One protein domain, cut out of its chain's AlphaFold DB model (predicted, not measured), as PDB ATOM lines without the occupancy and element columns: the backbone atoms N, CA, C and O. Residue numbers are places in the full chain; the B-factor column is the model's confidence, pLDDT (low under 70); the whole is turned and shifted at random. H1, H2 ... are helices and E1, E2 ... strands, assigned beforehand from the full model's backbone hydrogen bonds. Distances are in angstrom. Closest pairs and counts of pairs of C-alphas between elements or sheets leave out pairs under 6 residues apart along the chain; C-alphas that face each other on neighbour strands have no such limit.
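AT A GLANCE: This is residues 23 to 29 and 62 to 166 of the 286 residues of an uncharacterized protein of Cereibacter azotoformans (UniProt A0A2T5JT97). A strongly twisted, curled sheet of four strands forms one wall, and two helices lie off one of its faces without packing on it. The long unnamed stretch of residues 79 to 121 winds between sheet and helices and round one end of the sheet, where residues 98 to 99 pair antiparallel with residues 154 to 155 of E3. The printed part has 112 residues, along the chain H1, H2, E1, E2, E3, E4, and its class is mixed, helices and strands. The sheet E1 - E2 - E3 - E4 is antiparallel, a meander, each strand the antiparallel neighbour of the one before. The whole is compact, with a radius of gyration of the C-alphas of 14.1 A and spans of 35 by 34 by 29 A.

IN THESE COORDINATES: E1 is residues 122 to 128, 19.8 A; E2 is 131 to 140, 27.5 A; E3 is 146 to 155, 29.2 A. E4 is 161 to 165, 13.7 A, ending at C-alpha 165 (-22.924, -39.944, -50.486). H1, residues 23 to 29, begins at C-alpha 23 (-39.126, -49.179, -33.428) and measures 9.9 A; H2, residues 62 to 78, measures 24.4 A.

HOW THE PARTS SIT: E1 and E2 form a hairpin at 164 degrees, with N 124 and O 136 2.9 A apart, within hydrogen-bond range. In the hairpin E2 and E3, at 148 degrees, N 137 and O 149 are 2.8 A apart; in the hairpin E3 and E4, at 152 degrees, N 154 and O 162 are 2.8 A apart. Neither H1 nor H2 is on the sheet. H1 and H2 are close but not clearly touching, the closest C-alphas, Leu 26 and Leu 71, 8.0 A apart; they run the same way at a steep tilt of 69 degrees, only just short of about perpendicular. In H1 and H2 every O i to N i+4 pair is within hydrogen-bond range.

THE WHOLE: The farthest C-alphas, Leu 143 and Asp 158, are 39.9 A apart. Residues 30 to 61 are not printed, a gap of 21.1 A between C-alphas 29 and 62. The link H2 to E1 is long. Residues 62 to 72 and 74 to 91 are among those with pLDDT under 70.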
ATOM      1  N   ARG A  23     -37.822 -49.846 -33.328       71.25
ATOM      2  CA  ARG A  23     -39.126 -49.179 -33.428       71.25
ATOM      3  C   ARG A  23     -39.026 -47.670 -33.216       71.25
ATOM      4  O   ARG A  23     -39.579 -46.910 -34.007       71.25
ATOM      5  N   THR A  24     -38.297 -47.230 -32.189       72.06
ATOM      6  CA  THR A  24     -38.062 -45.797 -31.941       72.06
ATOM      7  C   THR A  24     -37.349 -45.141 -33.124       72.06
ATOM      8  O   THR A  24     -37.745 -44.066 -33.565       72.06
ATOM      9  N   ARG A  25     -36.352 -45.818 -33.707       68.12
ATOM     10  CA  ARG A  25     -35.624 -45.306 -34.878       68.12
ATOM     11  C   ARG A  25     -36.508 -45.183 -36.117       68.12
ATOM     12  O   ARG A  25     -36.438 -44.161 -36.794       68.12
ATOM     13  N   LEU A  26     -37.362 -46.170 -36.391       69.44
ATOM     14  CA  LEU A  26     -38.339 -46.104 -37.484       69.44
ATOM     15  C   LEU A  26     -39.303 -44.921 -37.312       69.44
ATOM     16  O   LEU A  26     -39.575 -44.205 -38.271       69.44
ATOM     17  N   GLN A  27     -39.758 -44.658 -36.082       77.06
ATOM     18  CA  GLN A  27     -40.597 -43.495 -35.781       77.06
ATOM     19  C   GLN A  27     -39.857 -42.169 -35.990       77.06
ATOM     20  O   GLN A  27     -40.431 -41.233 -36.547       77.06
ATOM     21  N   ASP A  28     -38.596 -42.070 -35.569       71.62
ATOM     22  CA  ASP A  28     -37.787 -40.865 -35.778       71.62
ATOM     23  C   ASP A  28     -37.530 -40.601 -37.266       71.62
ATOM     24  O   ASP A  28     -37.582 -39.451 -37.706       71.62
ATOM     25  N   LEU A  29     -37.338 -41.657 -38.059       69.62
ATOM     26  CA  LEU A  29     -37.240 -41.564 -39.514       69.62
ATOM     27  C   LEU A  29     -38.557 -41.125 -40.145       69.62
ATOM     28  O   LEU A  29     -38.560 -40.218 -40.973       69.62
ATOM     29  N   PRO A  62     -25.207 -58.927 -36.953       52.75
ATOM     30  CA  PRO A  62     -26.525 -59.475 -36.621       52.75
ATOM     31  C   PRO A  62     -27.601 -58.394 -36.440       52.75
ATOM     32  O   PRO A  62     -28.718 -58.556 -36.925       52.75
ATOM     33  N   ALA A  63     -27.253 -57.251 -35.837       55.22
ATOM     34  CA  ALA A  63     -28.182 -56.138 -35.628       55.22
ATOM     35  C   ALA A  63     -28.600 -55.464 -36.950       55.22
ATOM     36  O   ALA A  63     -29.743 -55.028 -37.094       55.22
ATOM     37  N   CYS A  64     -27.707 -55.425 -37.945       50.09
ATOM     38  CA  CYS A  64     -28.027 -54.931 -39.287       50.09
ATOM     39  C   CYS A  64     -29.017 -55.853 -40.014       50.09
ATOM     40  O   CYS A  64     -29.938 -55.368 -40.674       50.09
ATOM     41  N   ASN A  65     -28.875 -57.172 -39.846       55.97
ATOM     42  CA  ASN A  65     -29.785 -58.161 -40.428       55.97
ATOM     43  C   ASN A  65     -31.176 -58.122 -39.778       55.97
ATOM     44  O   ASN A  65     -32.182 -58.127 -40.489       55.97
ATOM     45  N   GLU A  66     -31.243 -58.026 -38.448       66.00
ATOM     46  CA  GLU A  66     -32.507 -57.873 -37.711       66.00
ATOM     47  C   GLU A  66     -33.244 -56.591 -38.105       66.00
ATOM     48  O   GLU A  66     -34.460 -56.596 -38.288       66.00
ATOM     49  N   LEU A  67     -32.514 -55.496 -38.322       61.75
ATOM     50  CA  LEU A  67     -33.110 -54.254 -38.792       61.75
ATOM     51  C   LEU A  67     -33.508 -54.296 -40.264       61.75
ATOM     52  O   LEU A  67     -34.563 -53.780 -40.618       61.75
ATOM     53  N   GLY A  68     -32.732 -54.943 -41.131       63.66
ATOM     54  CA  GLY A  68     -33.149 -55.189 -42.510       63.66
ATOM     55  C   GLY A  68     -34.436 -56.011 -42.598       63.66
ATOM     56  O   GLY A  68     -35.259 -55.779 -43.487       63.66
ATOM     57  N   ALA A  69     -34.646 -56.945 -41.668       67.56
ATOM     58  CA  ALA A  69     -35.908 -57.667 -41.527       67.56
ATOM     59  C   ALA A  69     -37.030 -56.759 -40.988       67.56
ATOM     60  O   ALA A  69     -38.077 -56.657 -41.625       67.56
ATOM     61  N   ALA A  70     -36.787 -56.025 -39.897       68.75
ATOM     62  CA  ALA A  70     -37.764 -55.106 -39.308       68.75
ATOM     63  C   ALA A  70     -38.201 -53.990 -40.273       68.75
ATOM     64  O   ALA A  70     -39.356 -53.574 -40.275       68.75
ATOM     65  N   LEU A  71     -37.293 -53.503 -41.121       62.06
ATOM     66  CA  LEU A  71     -37.611 -52.536 -42.166       62.06
ATOM     67  C   LEU A  71     -38.541 -53.115 -43.211       62.06
ATOM     68  O   LEU A  71     -39.497 -52.443 -43.572       62.06
ATOM     69  N   ARG A  72     -38.254 -54.327 -43.705       65.06
ATOM     70  CA  ARG A  72     -39.118 -55.004 -44.679       65.06
ATOM     71  C   ARG A  72     -40.520 -55.190 -44.114       65.06
ATOM     72  O   ARG A  72     -41.486 -54.817 -44.768       65.06
ATOM     73  N   GLU A  73     -40.621 -55.627 -42.863       70.88
ATOM     74  CA  GLU A  73     -41.902 -55.745 -42.166       70.88
ATOM     75  C   GLU A  73     -42.619 -54.383 -42.039       70.88
ATOM     76  O   GLU A  73     -43.803 -54.263 -42.352       70.88
ATOM     77  N   HIS A  74     -41.903 -53.313 -41.668       66.62
ATOM     78  CA  HIS A  74     -42.474 -51.958 -41.583       66.62
ATOM     79  C   HIS A  74     -42.907 -51.407 -42.955       66.62
ATOM     80  O   HIS A  74     -43.933 -50.733 -43.049       66.62
ATOM     81  N   GLN A  75     -42.172 -51.705 -44.035       63.72
ATOM     82  CA  GLN A  75     -42.568 -51.357 -45.410       63.72
ATOM     83  C   GLN A  75     -43.875 -52.046 -45.812       63.72
ATOM     84  O   GLN A  75     -44.754 -51.407 -46.396       63.72
ATOM     85  N   GLU A  76     -43.984 -53.346 -45.523       69.06
ATOM     86  CA  GLU A  76     -45.174 -54.148 -45.808       69.06
ATOM     87  C   GLU A  76     -46.393 -53.588 -45.063       69.06
ATOM     88  O   GLU A  76     -47.469 -53.465 -45.648       69.06
ATOM     89  N   GLN A  77     -46.201 -53.143 -43.817       69.69
ATOM     90  CA  GLN A  77     -47.248 -52.528 -42.999       69.69
ATOM     91  C   GLN A  77     -47.673 -51.129 -43.482       69.69
ATOM     92  O   GLN A  77     -48.851 -50.788 -43.376       69.69
ATOM     93  N   GLN A  78     -46.756 -50.304 -44.004       62.44
ATOM     94  CA  GLN A  78     -47.075 -48.924 -44.418       62.44
ATOM     95  C   GLN A  78     -47.576 -48.775 -45.860       62.44
ATOM     96  O   GLN A  78     -48.058 -47.702 -46.220       62.44
ATOM     97  N   GLY A  79     -47.495 -49.824 -46.681       51.91
ATOM     98  CA  GLY A  79     -47.941 -49.787 -48.071       51.91
ATOM     99  C   GLY A  79     -47.023 -48.950 -48.975       51.91
ATOM    100  O   GLY A  79     -46.973 -47.726 -48.909       51.91
ATOM    101  N   ARG A  80     -46.322 -49.625 -49.895       51.56
ATOM    102  CA  ARG A  80     -45.587 -49.049 -51.049       51.56
ATOM    103  C   ARG A  80     -44.504 -47.989 -50.766       51.56
ATOM    104  O   ARG A  80     -44.025 -47.368 -51.715       51.56
ATOM    105  N   VAL A  81     -44.050 -47.791 -49.532       53.62
ATOM    106  CA  VAL A  81     -42.855 -46.969 -49.274       53.62
ATOM    107  C   VAL A  81     -41.616 -47.859 -49.317       53.62
ATOM    108  O   VAL A  81     -41.360 -48.615 -48.388       53.62
ATOM    109  N   THR A  82     -40.819 -47.760 -50.381       53.38
ATOM    110  CA  THR A  82     -39.549 -48.491 -50.497       53.38
ATOM    111  C   THR A  82     -38.494 -47.890 -49.552       53.38
ATOM    112  O   THR A  82     -37.730 -47.003 -49.929       53.38
ATOM    113  N   LEU A  83     -38.452 -48.349 -48.299       52.97
ATOM    114  CA  LEU A  83     -37.308 -48.188 -47.385       52.97
ATOM    115  C   LEU A  83     -36.082 -48.974 -47.889       52.97
ATOM    116  O   LEU A  83     -36.056 -50.197 -47.796       52.97
ATOM    117  N   ARG A  84     -35.049 -48.315 -48.412       56.38
ATOM    118  CA  ARG A  84     -33.790 -49.006 -48.740       56.38
ATOM    119  C   ARG A  84     -32.779 -48.798 -47.612       56.38
ATOM    120  O   ARG A  84     -32.547 -47.670 -47.176       56.38
ATOM    121  N   LEU A  85     -32.150 -49.878 -47.153       49.69
ATOM    122  CA  LEU A  85     -30.852 -49.785 -46.488       49.69
ATOM    123  C   LEU A  85     -29.863 -49.342 -47.568       49.69
ATOM    124  O   LEU A  85     -29.426 -50.152 -48.374       49.69
ATOM    125  N   GLY A  86     -29.577 -48.044 -47.650       53.22
ATOM    126  CA  GLY A  86     -28.475 -47.551 -48.478       53.22
ATOM    127  C   GLY A  86     -27.183 -47.910 -47.767       53.22
ATOM    128  O   GLY A  86     -26.693 -47.066 -47.036       53.22
ATOM    129  N   SER A  87     -26.766 -49.173 -47.876       47.38
ATOM    130  CA  SER A  87     -25.751 -49.819 -47.033       47.38
ATOM    131  C   SER A  87     -24.593 -50.427 -47.815       47.38
ATOM    132  O   SER A  87     -23.797 -51.160 -47.241       47.38
ATOM    133  N   GLU A  88     -24.469 -50.139 -49.096       47.53
ATOM    134  CA  GLU A  88     -23.287 -50.547 -49.842       47.53
ATOM    135  C   GLU A  88     -22.532 -49.270 -50.136       47.53
ATOM    136  O   GLU A  88     -23.168 -48.271 -50.492       47.53
ATOM    137  N   ASP A  89     -21.233 -49.283 -49.823       47.59
ATOM    138  CA  ASP A  89     -20.265 -48.231 -50.105       47.59
ATOM    139  C   ASP A  89     -20.767 -47.361 -51.238       47.59
ATOM    140  O   ASP A  89     -20.909 -47.838 -52.359       47.59
ATOM    141  N   ALA A  90     -21.192 -46.137 -50.912       52.41
ATOM    142  CA  ALA A  90     -21.798 -45.254 -51.891       52.41
ATOM    143  C   ALA A  90     -20.705 -44.834 -52.874       52.41
ATOM    144  O   ALA A  90     -20.095 -43.774 -52.716       52.41
ATOM    145  N   ASP A  91     -20.451 -45.723 -53.831       66.06
ATOM    146  CA  ASP A  91     -19.703 -45.516 -55.044       66.06
ATOM    147  C   ASP A  91     -20.227 -44.246 -55.705       66.06
ATOM    148  O   ASP A  91     -21.379 -43.824 -55.497       66.06
ATOM    149  N   ASP A  92     -19.374 -43.633 -56.517       80.12
ATOM    150  CA  ASP A  92     -19.816 -42.562 -57.393       80.12
ATOM    151  C   ASP A  92     -21.090 -43.007 -58.126       80.12
ATOM    152  O   ASP A  92     -21.202 -44.156 -58.577       80.12
ATOM    153  N   PRO A  93     -22.099 -42.130 -58.223       86.12
ATOM    154  CA  PRO A  93     -23.366 -42.508 -58.803       86.12
ATOM    155  C   PRO A  93     -23.118 -42.943 -60.255       86.12
ATOM    156  O   PRO A  93     -22.289 -42.336 -60.944       86.12
ATOM    157  N   PRO A  94     -23.828 -43.969 -60.759       89.19
ATOM    158  CA  PRO A  94     -23.562 -44.531 -62.076       89.19
ATOM    159  C   PRO A  94     -23.481 -43.453 -63.157       89.19
ATOM    160  O   PRO A  94     -24.252 -42.486 -63.146       89.19
ATOM    161  N   ALA A  95     -22.572 -43.623 -64.118       91.62
ATOM    162  CA  ALA A  95     -22.372 -42.648 -65.184       91.62
ATOM    163  C   ALA A  95     -23.694 -42.325 -65.906       91.62
ATOM    164  O   ALA A  95     -24.388 -43.218 -66.404       91.62
ATOM    165  N   GLY A  96     -24.030 -41.036 -65.991       91.25
ATOM    166  CA  GLY A  96     -25.287 -40.538 -66.561       91.25
ATOM    167  C   GLY A  96     -26.451 -40.432 -65.569       91.25
ATOM    168  O   GLY A  96     -27.551 -40.062 -65.975       91.25
ATOM    169  N   SER A  97     -26.230 -40.726 -64.288       92.69
ATOM    170  CA  SER A  97     -27.132 -40.325 -63.211       92.69
ATOM    171  C   SER A  97     -27.227 -38.799 -63.104       92.69
ATOM    172  O   SER A  97     -26.289 -38.055 -63.410       92.69
ATOM    173  N   VAL A  98     -28.392 -38.313 -62.677       95.00
ATOM    174  CA  VAL A  98     -28.640 -36.880 -62.507       95.00
ATOM    175  C   VAL A  98     -29.028 -36.601 -61.068       95.00
ATOM    176  O   VAL A  98     -30.122 -36.957 -60.626       95.00
ATOM    177  N   GLN A  99     -28.151 -35.893 -60.359       94.62
ATOM    178  CA  GLN A  99     -28.470 -35.348 -59.047       94.62
ATOM    179  C   GLN A  99     -29.672 -34.412 -59.132       94.62
ATOM    180  O   GLN A  99     -29.674 -33.451 -59.910       94.62
ATOM    181  N   LEU A 100     -30.674 -34.688 -58.308       93.44
ATOM    182  CA  LEU A 100     -31.892 -33.909 -58.239       93.44
ATOM    183  C   LEU A 100     -31.716 -32.760 -57.256       93.44
ATOM    184  O   LEU A 100     -31.322 -32.956 -56.112       93.44
ATOM    185  N   ASP A 101     -32.070 -31.562 -57.707       89.12
ATOM    186  CA  ASP A 101     -32.151 -30.396 -56.835       89.12
ATOM    187  C   ASP A 101     -33.367 -30.517 -55.897       89.12
ATOM    188  O   ASP A 101     -33.270 -30.202 -54.719       89.12
ATOM    189  N   LYS A 102     -34.520 -31.012 -56.377       91.56
ATOM    190  CA  LYS A 102     -35.720 -31.292 -55.561       91.56
ATOM    191  C   LYS A 102     -35.912 -32.795 -55.423       91.56
ATOM    192  O   LYS A 102     -36.166 -33.463 -56.426       91.56
ATOM    193  N   VAL A 103     -35.844 -33.315 -54.200       90.75
ATOM    194  CA  VAL A 103     -36.109 -34.729 -53.913       90.75
ATOM    195  C   VAL A 103     -37.619 -34.988 -54.011       90.75
ATOM    196  O   VAL A 103     -38.385 -34.387 -53.255       90.75
ATOM    197  N   PRO A 104     -38.079 -35.863 -54.925       88.25
ATOM    198  CA  PRO A 104     -39.494 -36.206 -55.037       88.25
ATOM    199  C   PRO A 104     -40.004 -36.909 -53.776       88.25
ATOM    200  O   PRO A 104     -39.275 -37.683 -53.163       88.25
ATOM    201  N   SER A 105     -41.288 -36.750 -53.444       84.06
ATOM    202  CA  SER A 105     -41.922 -37.461 -52.317       84.06
ATOM    203  C   SER A 105     -41.864 -38.990 -52.440       84.06
ATOM    204  O   SER A 105     -41.913 -39.688 -51.434       84.06
ATOM    205  N   ARG A 106     -41.735 -39.501 -53.673       81.88
ATOM    206  CA  ARG A 106     -41.550 -40.926 -53.988       81.88
ATOM    207  C   ARG A 106     -40.102 -41.422 -53.872       81.88
ATOM    208  O   ARG A 106     -39.850 -42.576 -54.200       81.88
ATOM    209  N   ALA A 107     -39.142 -40.560 -53.529       84.81
ATOM    210  CA  ALA A 107     -37.764 -40.995 -53.322       84.81
ATOM    211  C   ALA A 107     -37.715 -42.050 -52.208       84.81
ATOM    212  O   ALA A 107     -38.493 -41.955 -51.251       84.81
ATOM    213  N   PRO A 108     -36.823 -43.049 -52.311       82.25
ATOM    214  CA  PRO A 108     -36.706 -44.055 -51.272       82.25
ATOM    215  C   PRO A 108     -36.377 -43.379 -49.944       82.25
ATOM    216  O   PRO A 108     -35.525 -42.488 -49.865       82.25
ATOM    217  N   ARG A 109     -37.077 -43.808 -48.898       78.56
ATOM    218  CA  ARG A 109     -36.787 -43.390 -47.531       78.56
ATOM    219  C   ARG A 109     -35.582 -44.205 -47.063       78.56
ATOM    220  O   ARG A 109     -35.720 -45.351 -46.649       78.56
ATOM    221  N   THR A 110     -34.386 -43.658 -47.221       74.69
ATOM    222  CA  THR A 110     -33.149 -44.352 -46.836       74.69
ATOM    223  C   THR A 110     -32.882 -44.155 -45.351       74.69
ATOM    224  O   THR A 110     -33.102 -43.068 -44.819       74.69
ATOM    225  N   LEU A 111     -32.378 -45.190 -44.675       72.81
ATOM    226  CA  LEU A 111     -31.925 -45.062 -43.283       72.81
ATOM    227  C   LEU A 111     -30.512 -44.490 -43.127       72.81
ATOM    228  O   LEU A 111     -30.057 -44.300 -42.004       72.81
ATOM    229  N   PHE A 112     -29.820 -44.283 -44.248       84.12
ATOM    230  CA  PHE A 112     -28.419 -43.875 -44.309       84.12
ATOM    231  C   PHE A 112     -27.535 -44.782 -43.430       84.12
ATOM    232  O   PHE A 112     -26.787 -44.319 -42.590       84.12
ATOM    233  N   HIS A 113     -27.677 -46.102 -43.550       83.69
ATOM    234  CA  HIS A 113     -26.849 -47.040 -42.792       83.69
ATOM    235  C   HIS A 113     -25.500 -47.215 -43.485       83.69
ATOM    236  O   HIS A 113     -25.481 -47.510 -44.666       83.69
ATOM    237  N   LEU A 114     -24.386 -47.108 -42.774       81.50
ATOM    238  CA  LEU A 114     -23.067 -47.427 -43.321       81.50
ATOM    239  C   LEU A 114     -22.526 -48.680 -42.647       81.50
ATOM    240  O   LEU A 114     -22.635 -48.815 -41.430       81.50
ATOM    241  N   GLN A 115     -21.922 -49.582 -43.417       80.12
ATOM    242  CA  GLN A 115     -21.417 -50.848 -42.887       80.12
ATOM    243  C   GLN A 115     -20.386 -50.632 -41.766       80.12
ATOM    244  O   GLN A 115     -20.414 -51.344 -40.763       80.12
ATOM    245  N   GLU A 116     -19.521 -49.624 -41.889       79.69
ATOM    246  CA  GLU A 116     -18.454 -49.338 -40.920       79.69
ATOM    247  C   GLU A 116     -18.929 -48.527 -39.714       79.69
ATOM    248  O   GLU A 116     -18.300 -48.566 -38.655       79.69
ATOM    249  N   TYR A 117     -20.002 -47.750 -39.875       80.62
ATOM    250  CA  TYR A 117     -20.412 -46.736 -38.896       80.62
ATOM    251  C   TYR A 117     -21.807 -46.962 -38.309       80.62
ATOM    252  O   TYR A 117     -22.211 -46.248 -37.392       80.62
ATOM    253  N   GLY A 118     -22.553 -47.936 -38.824       85.19
ATOM    254  CA  GLY A 118     -23.937 -48.173 -38.454       85.19
ATOM    255  C   GLY A 118     -24.847 -47.024 -38.885       85.19
ATOM    256  O   GLY A 118     -24.807 -46.549 -40.019       85.19
ATOM    257  N   PHE A 119     -25.700 -46.579 -37.965       84.56
ATOM    258  CA  PHE A 119     -26.662 -45.504 -38.206       84.56
ATOM    259  C   PHE A 119     -26.093 -44.132 -37.869       84.56
ATOM    260  O   PHE A 119     -25.290 -44.008 -36.939       84.56
ATOM    261  N   PRO A 120     -26.578 -43.079 -38.544       90.06
ATOM    262  CA  PRO A 120     -26.225 -41.731 -38.173       90.06
ATOM    263  C   PRO A 120     -26.713 -41.427 -36.752       90.06
ATOM    264  O   PRO A 120     -27.830 -41.782 -36.352       90.06
ATOM    265  N   SER A 121     -25.862 -40.754 -35.983       87.94
ATOM    266  CA  SER A 121     -26.217 -40.200 -34.679       87.94
ATOM    267  C   SER A 121     -27.232 -39.073 -34.838       87.94
ATOM    268  O   SER A 121     -28.192 -39.005 -34.073       87.94
ATOM    269  N   ASP A 122     -27.051 -38.254 -35.875       89.75
ATOM    270  CA  ASP A 122     -27.836 -37.059 -36.154       89.75
ATOM    271  C   ASP A 122     -28.066 -36.905 -37.663       89.75
ATOM    272  O   ASP A 122     -27.223 -37.273 -38.487       89.75
ATOM    273  N   LEU A 123     -29.220 -36.339 -38.022       92.25
ATOM    274  CA  LEU A 123     -29.645 -36.102 -39.399       92.25
ATOM    275  C   LEU A 123     -30.212 -34.689 -39.539       92.25
ATOM    276  O   LEU A 123     -31.096 -34.289 -38.778       92.25
ATOM    277  N   TRP A 124     -29.773 -33.973 -40.570       94.06
ATOM    278  CA  TRP A 124     -30.251 -32.636 -40.908       94.06
ATOM    279  C   TRP A 124     -30.743 -32.605 -42.351       94.06
ATOM    280  O   TRP A 124     -29.962 -32.701 -43.297       94.06
ATOM    281  N   ALA A 125     -32.057 -32.467 -42.527       93.31
ATOM    282  CA  ALA A 125     -32.654 -32.279 -43.845       93.31
ATOM    283  C   ALA A 125     -32.536 -30.813 -44.262       93.31
ATOM    284  O   ALA A 125     -33.149 -29.938 -43.649       93.31
ATOM    285  N   TYR A 126     -31.818 -30.550 -45.348       93.88
ATOM    286  CA  TYR A 126     -31.836 -29.244 -45.990       93.88
ATOM    287  C   TYR A 126     -33.086 -29.157 -46.858       93.88
ATOM    288  O   TYR A 126     -33.253 -29.932 -47.804       93.88
ATOM    289  N   ARG A 127     -33.996 -28.250 -46.499       91.69
ATOM    290  CA  ARG A 127     -35.328 -28.137 -47.100       91.69
ATOM    291  C   ARG A 127     -35.520 -26.806 -47.810       91.69
ATOM    292  O   ARG A 127     -34.959 -25.794 -47.414       91.69
ATOM    293  N   ASP A 128     -36.352 -26.829 -48.842       86.75
ATOM    294  CA  ASP A 128     -36.920 -25.646 -49.483       86.75
ATOM    295  C   ASP A 128     -38.441 -25.826 -49.553       86.75
ATOM    296  O   ASP A 128     -38.975 -26.613 -50.354       86.75
ATOM    297  N   GLY A 129     -39.123 -25.188 -48.603       87.06
ATOM    298  CA  GLY A 129     -40.501 -25.503 -48.255       87.06
ATOM    299  C   GLY A 129     -40.647 -26.980 -47.877       87.06
ATOM    300  O   GLY A 129     -39.941 -27.504 -47.019       87.06
ATOM    301  N   LYS A 130     -41.551 -27.691 -48.558       85.38
ATOM    302  CA  LYS A 130     -41.807 -29.121 -48.296       85.38
ATOM    303  C   LYS A 130     -40.767 -30.059 -48.921       85.38
ATOM    304  O   LYS A 130     -40.752 -31.243 -48.590       85.38
ATOM    305  N   ASN A 131     -39.915 -29.560 -49.815       88.38
ATOM    306  CA  ASN A 131     -38.990 -30.394 -50.576       88.38
ATOM    307  C   ASN A 131     -37.674 -30.564 -49.824       88.38
ATOM    308  O   ASN A 131     -37.072 -29.577 -49.405       88.38
ATOM    309  N   ILE A 132     -37.199 -31.801 -49.714       91.81
ATOM    310  CA  ILE A 132     -35.819 -32.069 -49.300       91.81
ATOM    311  C   ILE A 132     -34.912 -31.786 -50.504       91.81
ATOM    312  O   ILE A 132     -35.276 -32.064 -51.648       91.81
ATOM    313  N   ARG A 133     -33.752 -31.193 -50.241       92.00
ATOM    314  CA  ARG A 133     -32.696 -30.913 -51.219       92.00
ATOM    315  C   ARG A 133     -31.580 -31.939 -51.081       92.00
ATOM    316  O   ARG A 133     -31.234 -32.633 -52.029       92.00
ATOM    317  N   PHE A 134     -31.078 -32.072 -49.862       93.81
ATOM    318  CA  PHE A 134     -30.097 -33.071 -49.459       93.81
ATOM    319  C   PHE A 134     -30.190 -33.290 -47.945       93.81
ATOM    320  O   PHE A 134     -30.931 -32.587 -47.247       93.81
ATOM    321  N   VAL A 135     -29.459 -34.279 -47.442       93.19
ATOM    322  CA  VAL A 135     -29.408 -34.615 -46.019       93.19
ATOM    323  C   VAL A 135     -27.956 -34.639 -45.569       93.19
ATOM    324  O   VAL A 135     -27.156 -35.347 -46.166       93.19
ATOM    325  N   ALA A 136     -27.616 -33.898 -44.519       93.12
ATOM    326  CA  ALA A 136     -26.353 -34.091 -43.816       93.12
ATOM    327  C   ALA A 136     -26.554 -35.122 -42.701       93.12
ATOM    328  O   ALA A 136     -27.553 -35.076 -41.979       93.12
ATOM    329  N   ALA A 137     -25.615 -36.051 -42.567       92.81
ATOM    330  CA  ALA A 137     -25.672 -37.146 -41.611       92.81
ATOM    331  C   ALA A 137     -24.373 -37.213 -40.802       92.81
ATOM    332  O   ALA A 137     -23.289 -37.292 -41.385       92.81
ATOM    333  N   ALA A 138     -24.482 -37.181 -39.473       91.81
ATOM    334  CA  ALA A 138     -23.350 -37.378 -38.573       91.81
ATOM    335  C   ALA A 138     -23.233 -38.842 -38.160       91.81
ATOM    336  O   ALA A 138     -24.223 -39.453 -37.776       91.81
ATOM    337  N   TYR A 139     -22.016 -39.371 -38.169       90.25
ATOM    338  CA  TYR A 139     -21.681 -40.704 -37.677       90.25
ATOM    339  C   TYR A 139     -20.566 -40.594 -36.648       90.25
ATOM    340  O   TYR A 139     -19.698 -39.728 -36.754       90.25
ATOM    341  N   HIS A 140     -20.555 -41.493 -35.671       86.69
ATOM    342  CA  HIS A 140     -19.445 -41.610 -34.736       86.69
ATOM    343  C   HIS A 140     -18.572 -42.793 -35.132       86.69
ATOM    344  O   HIS A 140     -19.036 -43.928 -35.166       86.69
ATOM    345  N   SER A 141     -17.300 -42.526 -35.422       83.69
ATOM    346  CA  SER A 141     -16.331 -43.600 -35.608       83.69
ATOM    347  C   SER A 141     -16.013 -44.278 -34.276       83.69
ATOM    348  O   SER A 141     -16.186 -43.698 -33.199       83.69
ATOM    349  N   PHE A 142     -15.442 -45.480 -34.347       79.75
ATOM    350  CA  PHE A 142     -14.920 -46.194 -33.177       79.75
ATOM    351  C   PHE A 142     -13.814 -45.419 -32.429       79.75
ATOM    352  O   PHE A 142     -13.552 -45.692 -31.263       79.75
ATOM    353  N   LEU A 143     -13.191 -44.422 -33.073       79.75
ATOM    354  CA  LEU A 143     -12.210 -43.515 -32.462       79.75
ATOM    355  C   LEU A 143     -12.855 -42.299 -31.771       79.75
ATOM    356  O   LEU A 143     -12.149 -41.389 -31.340       79.75
ATOM    357  N   GLY A 144     -14.188 -42.233 -31.705       80.19
ATOM    358  CA  GLY A 144     -14.917 -41.096 -31.139       80.19
ATOM    359  C   GLY A 144     -14.873 -39.838 -32.013       80.19
ATOM    360  O   GLY A 144     -15.136 -38.737 -31.529       80.19
ATOM    361  N   ILE A 145     -14.536 -39.976 -33.298       84.19
ATOM    362  CA  ILE A 145     -14.526 -38.866 -34.254       84.19
ATOM    363  C   ILE A 145     -15.909 -38.774 -34.894       84.19
ATOM    364  O   ILE A 145     -16.415 -39.760 -35.428       84.19
ATOM    365  N   THR A 146     -16.515 -37.588 -34.868       88.00
ATOM    366  CA  THR A 146     -17.719 -37.317 -35.659       88.00
ATOM    367  C   THR A 146     -17.341 -37.116 -37.124       88.00
ATOM    368  O   THR A 146     -16.569 -36.207 -37.444       88.00
ATOM    369  N   LEU A 147     -17.902 -37.949 -37.994       89.75
ATOM    370  CA  LEU A 147     -17.831 -37.845 -39.448       89.75
ATOM    371  C   LEU A 147     -19.141 -37.250 -39.960       89.75
ATOM    372  O   LEU A 147     -20.206 -37.642 -39.496       89.75
ATOM    373  N   LEU A 148     -19.063 -36.315 -40.903       90.31
ATOM    374  CA  LEU A 148     -20.228 -35.712 -41.549       90.31
ATOM    375  C   LEU A 148     -20.244 -36.108 -43.020       90.31
ATOM    376  O   LEU A 148     -19.244 -35.935 -43.717       90.31
ATOM    377  N   PHE A 149     -21.381 -36.616 -43.480       91.94
ATOM    378  CA  PHE A 149     -21.593 -37.008 -44.867       91.94
ATOM    379  C   PHE A 149     -22.842 -36.345 -45.435       91.94
ATOM    380  O   PHE A 149     -23.899 -36.367 -44.803       91.94
ATOM    381  N   ASP A 150     -22.725 -35.815 -46.651       92.50
ATOM    382  CA  ASP A 150     -23.874 -35.343 -47.416       92.50
ATOM    383  C   ASP A 150     -24.463 -36.492 -48.222       92.50
ATOM    384  O   ASP A 150     -23.744 -37.246 -48.877       92.50
ATOM    385  N   TRP A 151     -25.782 -36.572 -48.219       93.00
ATOM    386  CA  TRP A 151     -26.555 -37.508 -49.007       93.00
ATOM    387  C   TRP A 151     -27.438 -36.737 -49.968       93.00
ATOM    388  O   TRP A 151     -28.233 -35.887 -49.563       93.00
ATOM    389  N   THR A 152     -27.317 -37.049 -51.252       93.75
ATOM    390  CA  THR A 152     -28.080 -36.409 -52.325       93.75
ATOM    391  C   THR A 152     -28.865 -37.458 -53.098       93.75
ATOM    392  O   THR A 152     -28.408 -38.587 -53.271       93.75
ATOM    393  N   CYS A 153     -30.077 -37.113 -53.538       93.56
ATOM    394  CA  CYS A 153     -30.896 -38.020 -54.337       93.56
ATOM    395  C   CYS A 153     -30.556 -37.850 -55.818       93.56
ATOM    396  O   CYS A 153     -30.512 -36.732 -56.333       93.56
ATOM    397  N   HIS A 154     -30.385 -38.962 -56.518       93.56
ATOM    398  CA  HIS A 154     -30.136 -39.013 -57.950       93.56
ATOM    399  C   HIS A 154     -31.257 -39.767 -58.650       93.56
ATOM    400  O   HIS A 154     -31.866 -40.674 -58.082       93.56
ATOM    401  N   ARG A 155     -31.517 -39.372 -59.895       94.62
ATOM    402  CA  ARG A 155     -32.305 -40.155 -60.842       94.62
ATOM    403  C   ARG A 155     -31.357 -40.970 -61.710       94.62
ATOM    404  O   ARG A 155     -30.458 -40.402 -62.332       94.62
ATOM    405  N   LEU A 156     -31.569 -42.277 -61.732       93.25
ATOM    406  CA  LEU A 156     -30.831 -43.233 -62.550       93.25
ATOM    407  C   LEU A 156     -31.376 -43.255 -63.988       93.25
ATOM    408  O   LEU A 156     -32.426 -42.672 -64.275       93.25
ATOM    409  N   LYS A 157     -30.654 -43.901 -64.916       93.12
ATOM    410  CA  LYS A 157     -31.025 -43.955 -66.347       93.12
ATOM    411  C   LYS A 157     -32.365 -44.650 -66.598       93.12
ATOM    412  O   LYS A 157     -33.082 -44.267 -67.514       93.12
ATOM    413  N   ASP A 158     -32.694 -45.640 -65.779       91.88
ATOM    414  CA  ASP A 158     -33.968 -46.367 -65.777       91.88
ATOM    415  C   ASP A 158     -35.121 -45.570 -65.129       91.88
ATOM    416  O   ASP A 158     -36.271 -46.002 -65.152       91.88
ATOM    417  N   GLY A 159     -34.839 -44.381 -64.586       91.94
ATOM    418  CA  GLY A 159     -35.813 -43.523 -63.915       91.94
ATOM    419  C   GLY A 159     -35.979 -43.800 -62.419       91.94
ATOM    420  O   GLY A 159     -36.701 -43.042 -61.756       91.94
ATOM    421  N   GLU A 160     -35.294 -44.813 -61.882       90.50
ATOM    422  CA  GLU A 160     -35.268 -45.107 -60.452       90.50
ATOM    423  C   GLU A 160     -34.596 -43.974 -59.666       90.50
ATOM    424  O   GLU A 160     -33.799 -43.183 -60.185       90.50
ATOM    425  N   LEU A 161     -34.951 -43.872 -58.387       90.00
ATOM    426  CA  LEU A 161     -34.393 -42.885 -57.469       90.00
ATOM    427  C   LEU A 161     -33.501 -43.583 -56.449       90.00
ATOM    428  O   LEU A 161     -33.902 -44.582 -55.857       90.00
ATOM    429  N   ALA A 162     -32.320 -43.025 -56.207       90.31
ATOM    430  CA  ALA A 162     -31.371 -43.548 -55.230       90.31
ATOM    431  C   ALA A 162     -30.638 -42.410 -54.510       90.31
ATOM    432  O   ALA A 162     -30.521 -41.304 -55.037       90.31
ATOM    433  N   TRP A 163     -30.169 -42.678 -53.293       91.50
ATOM    434  CA  TRP A 163     -29.367 -41.736 -52.515       91.50
ATOM    435  C   TRP A 163     -27.894 -42.108 -52.604       91.50
ATOM    436  O   TRP A 163     -27.556 -43.274 -52.431       91.50
ATOM    437  N   TYR A 164     -27.044 -41.106 -52.809       90.69
ATOM    438  CA  TYR A 164     -25.594 -41.258 -52.883       90.69
ATOM    439  C   TYR A 164     -24.907 -40.298 -51.921       90.69
ATOM    440  O   TYR A 164     -25.385 -39.177 -51.699       90.69
ATOM    441  N   ARG A 165     -23.775 -40.737 -51.370       91.44
ATOM    442  CA  ARG A 165     -22.924 -39.944 -50.486       91.44
ATOM    443  C   ARG A 165     -22.097 -38.968 -51.315       91.44
ATOM    444  O   ARG A 165     -20.953 -39.234 -51.667       91.44
ATOM    445  N   MET A 166     -22.703 -37.842 -51.649       89.62
ATOM    446  CA  MET A 166     -22.121 -36.847 -52.533       89.62
ATOM    447  C   MET A 166     -22.467 -35.440 -52.075       89.62
ATOM    448  O   MET A 166     -23.597 -35.215 -51.628       89.62
TER     449      MET A 166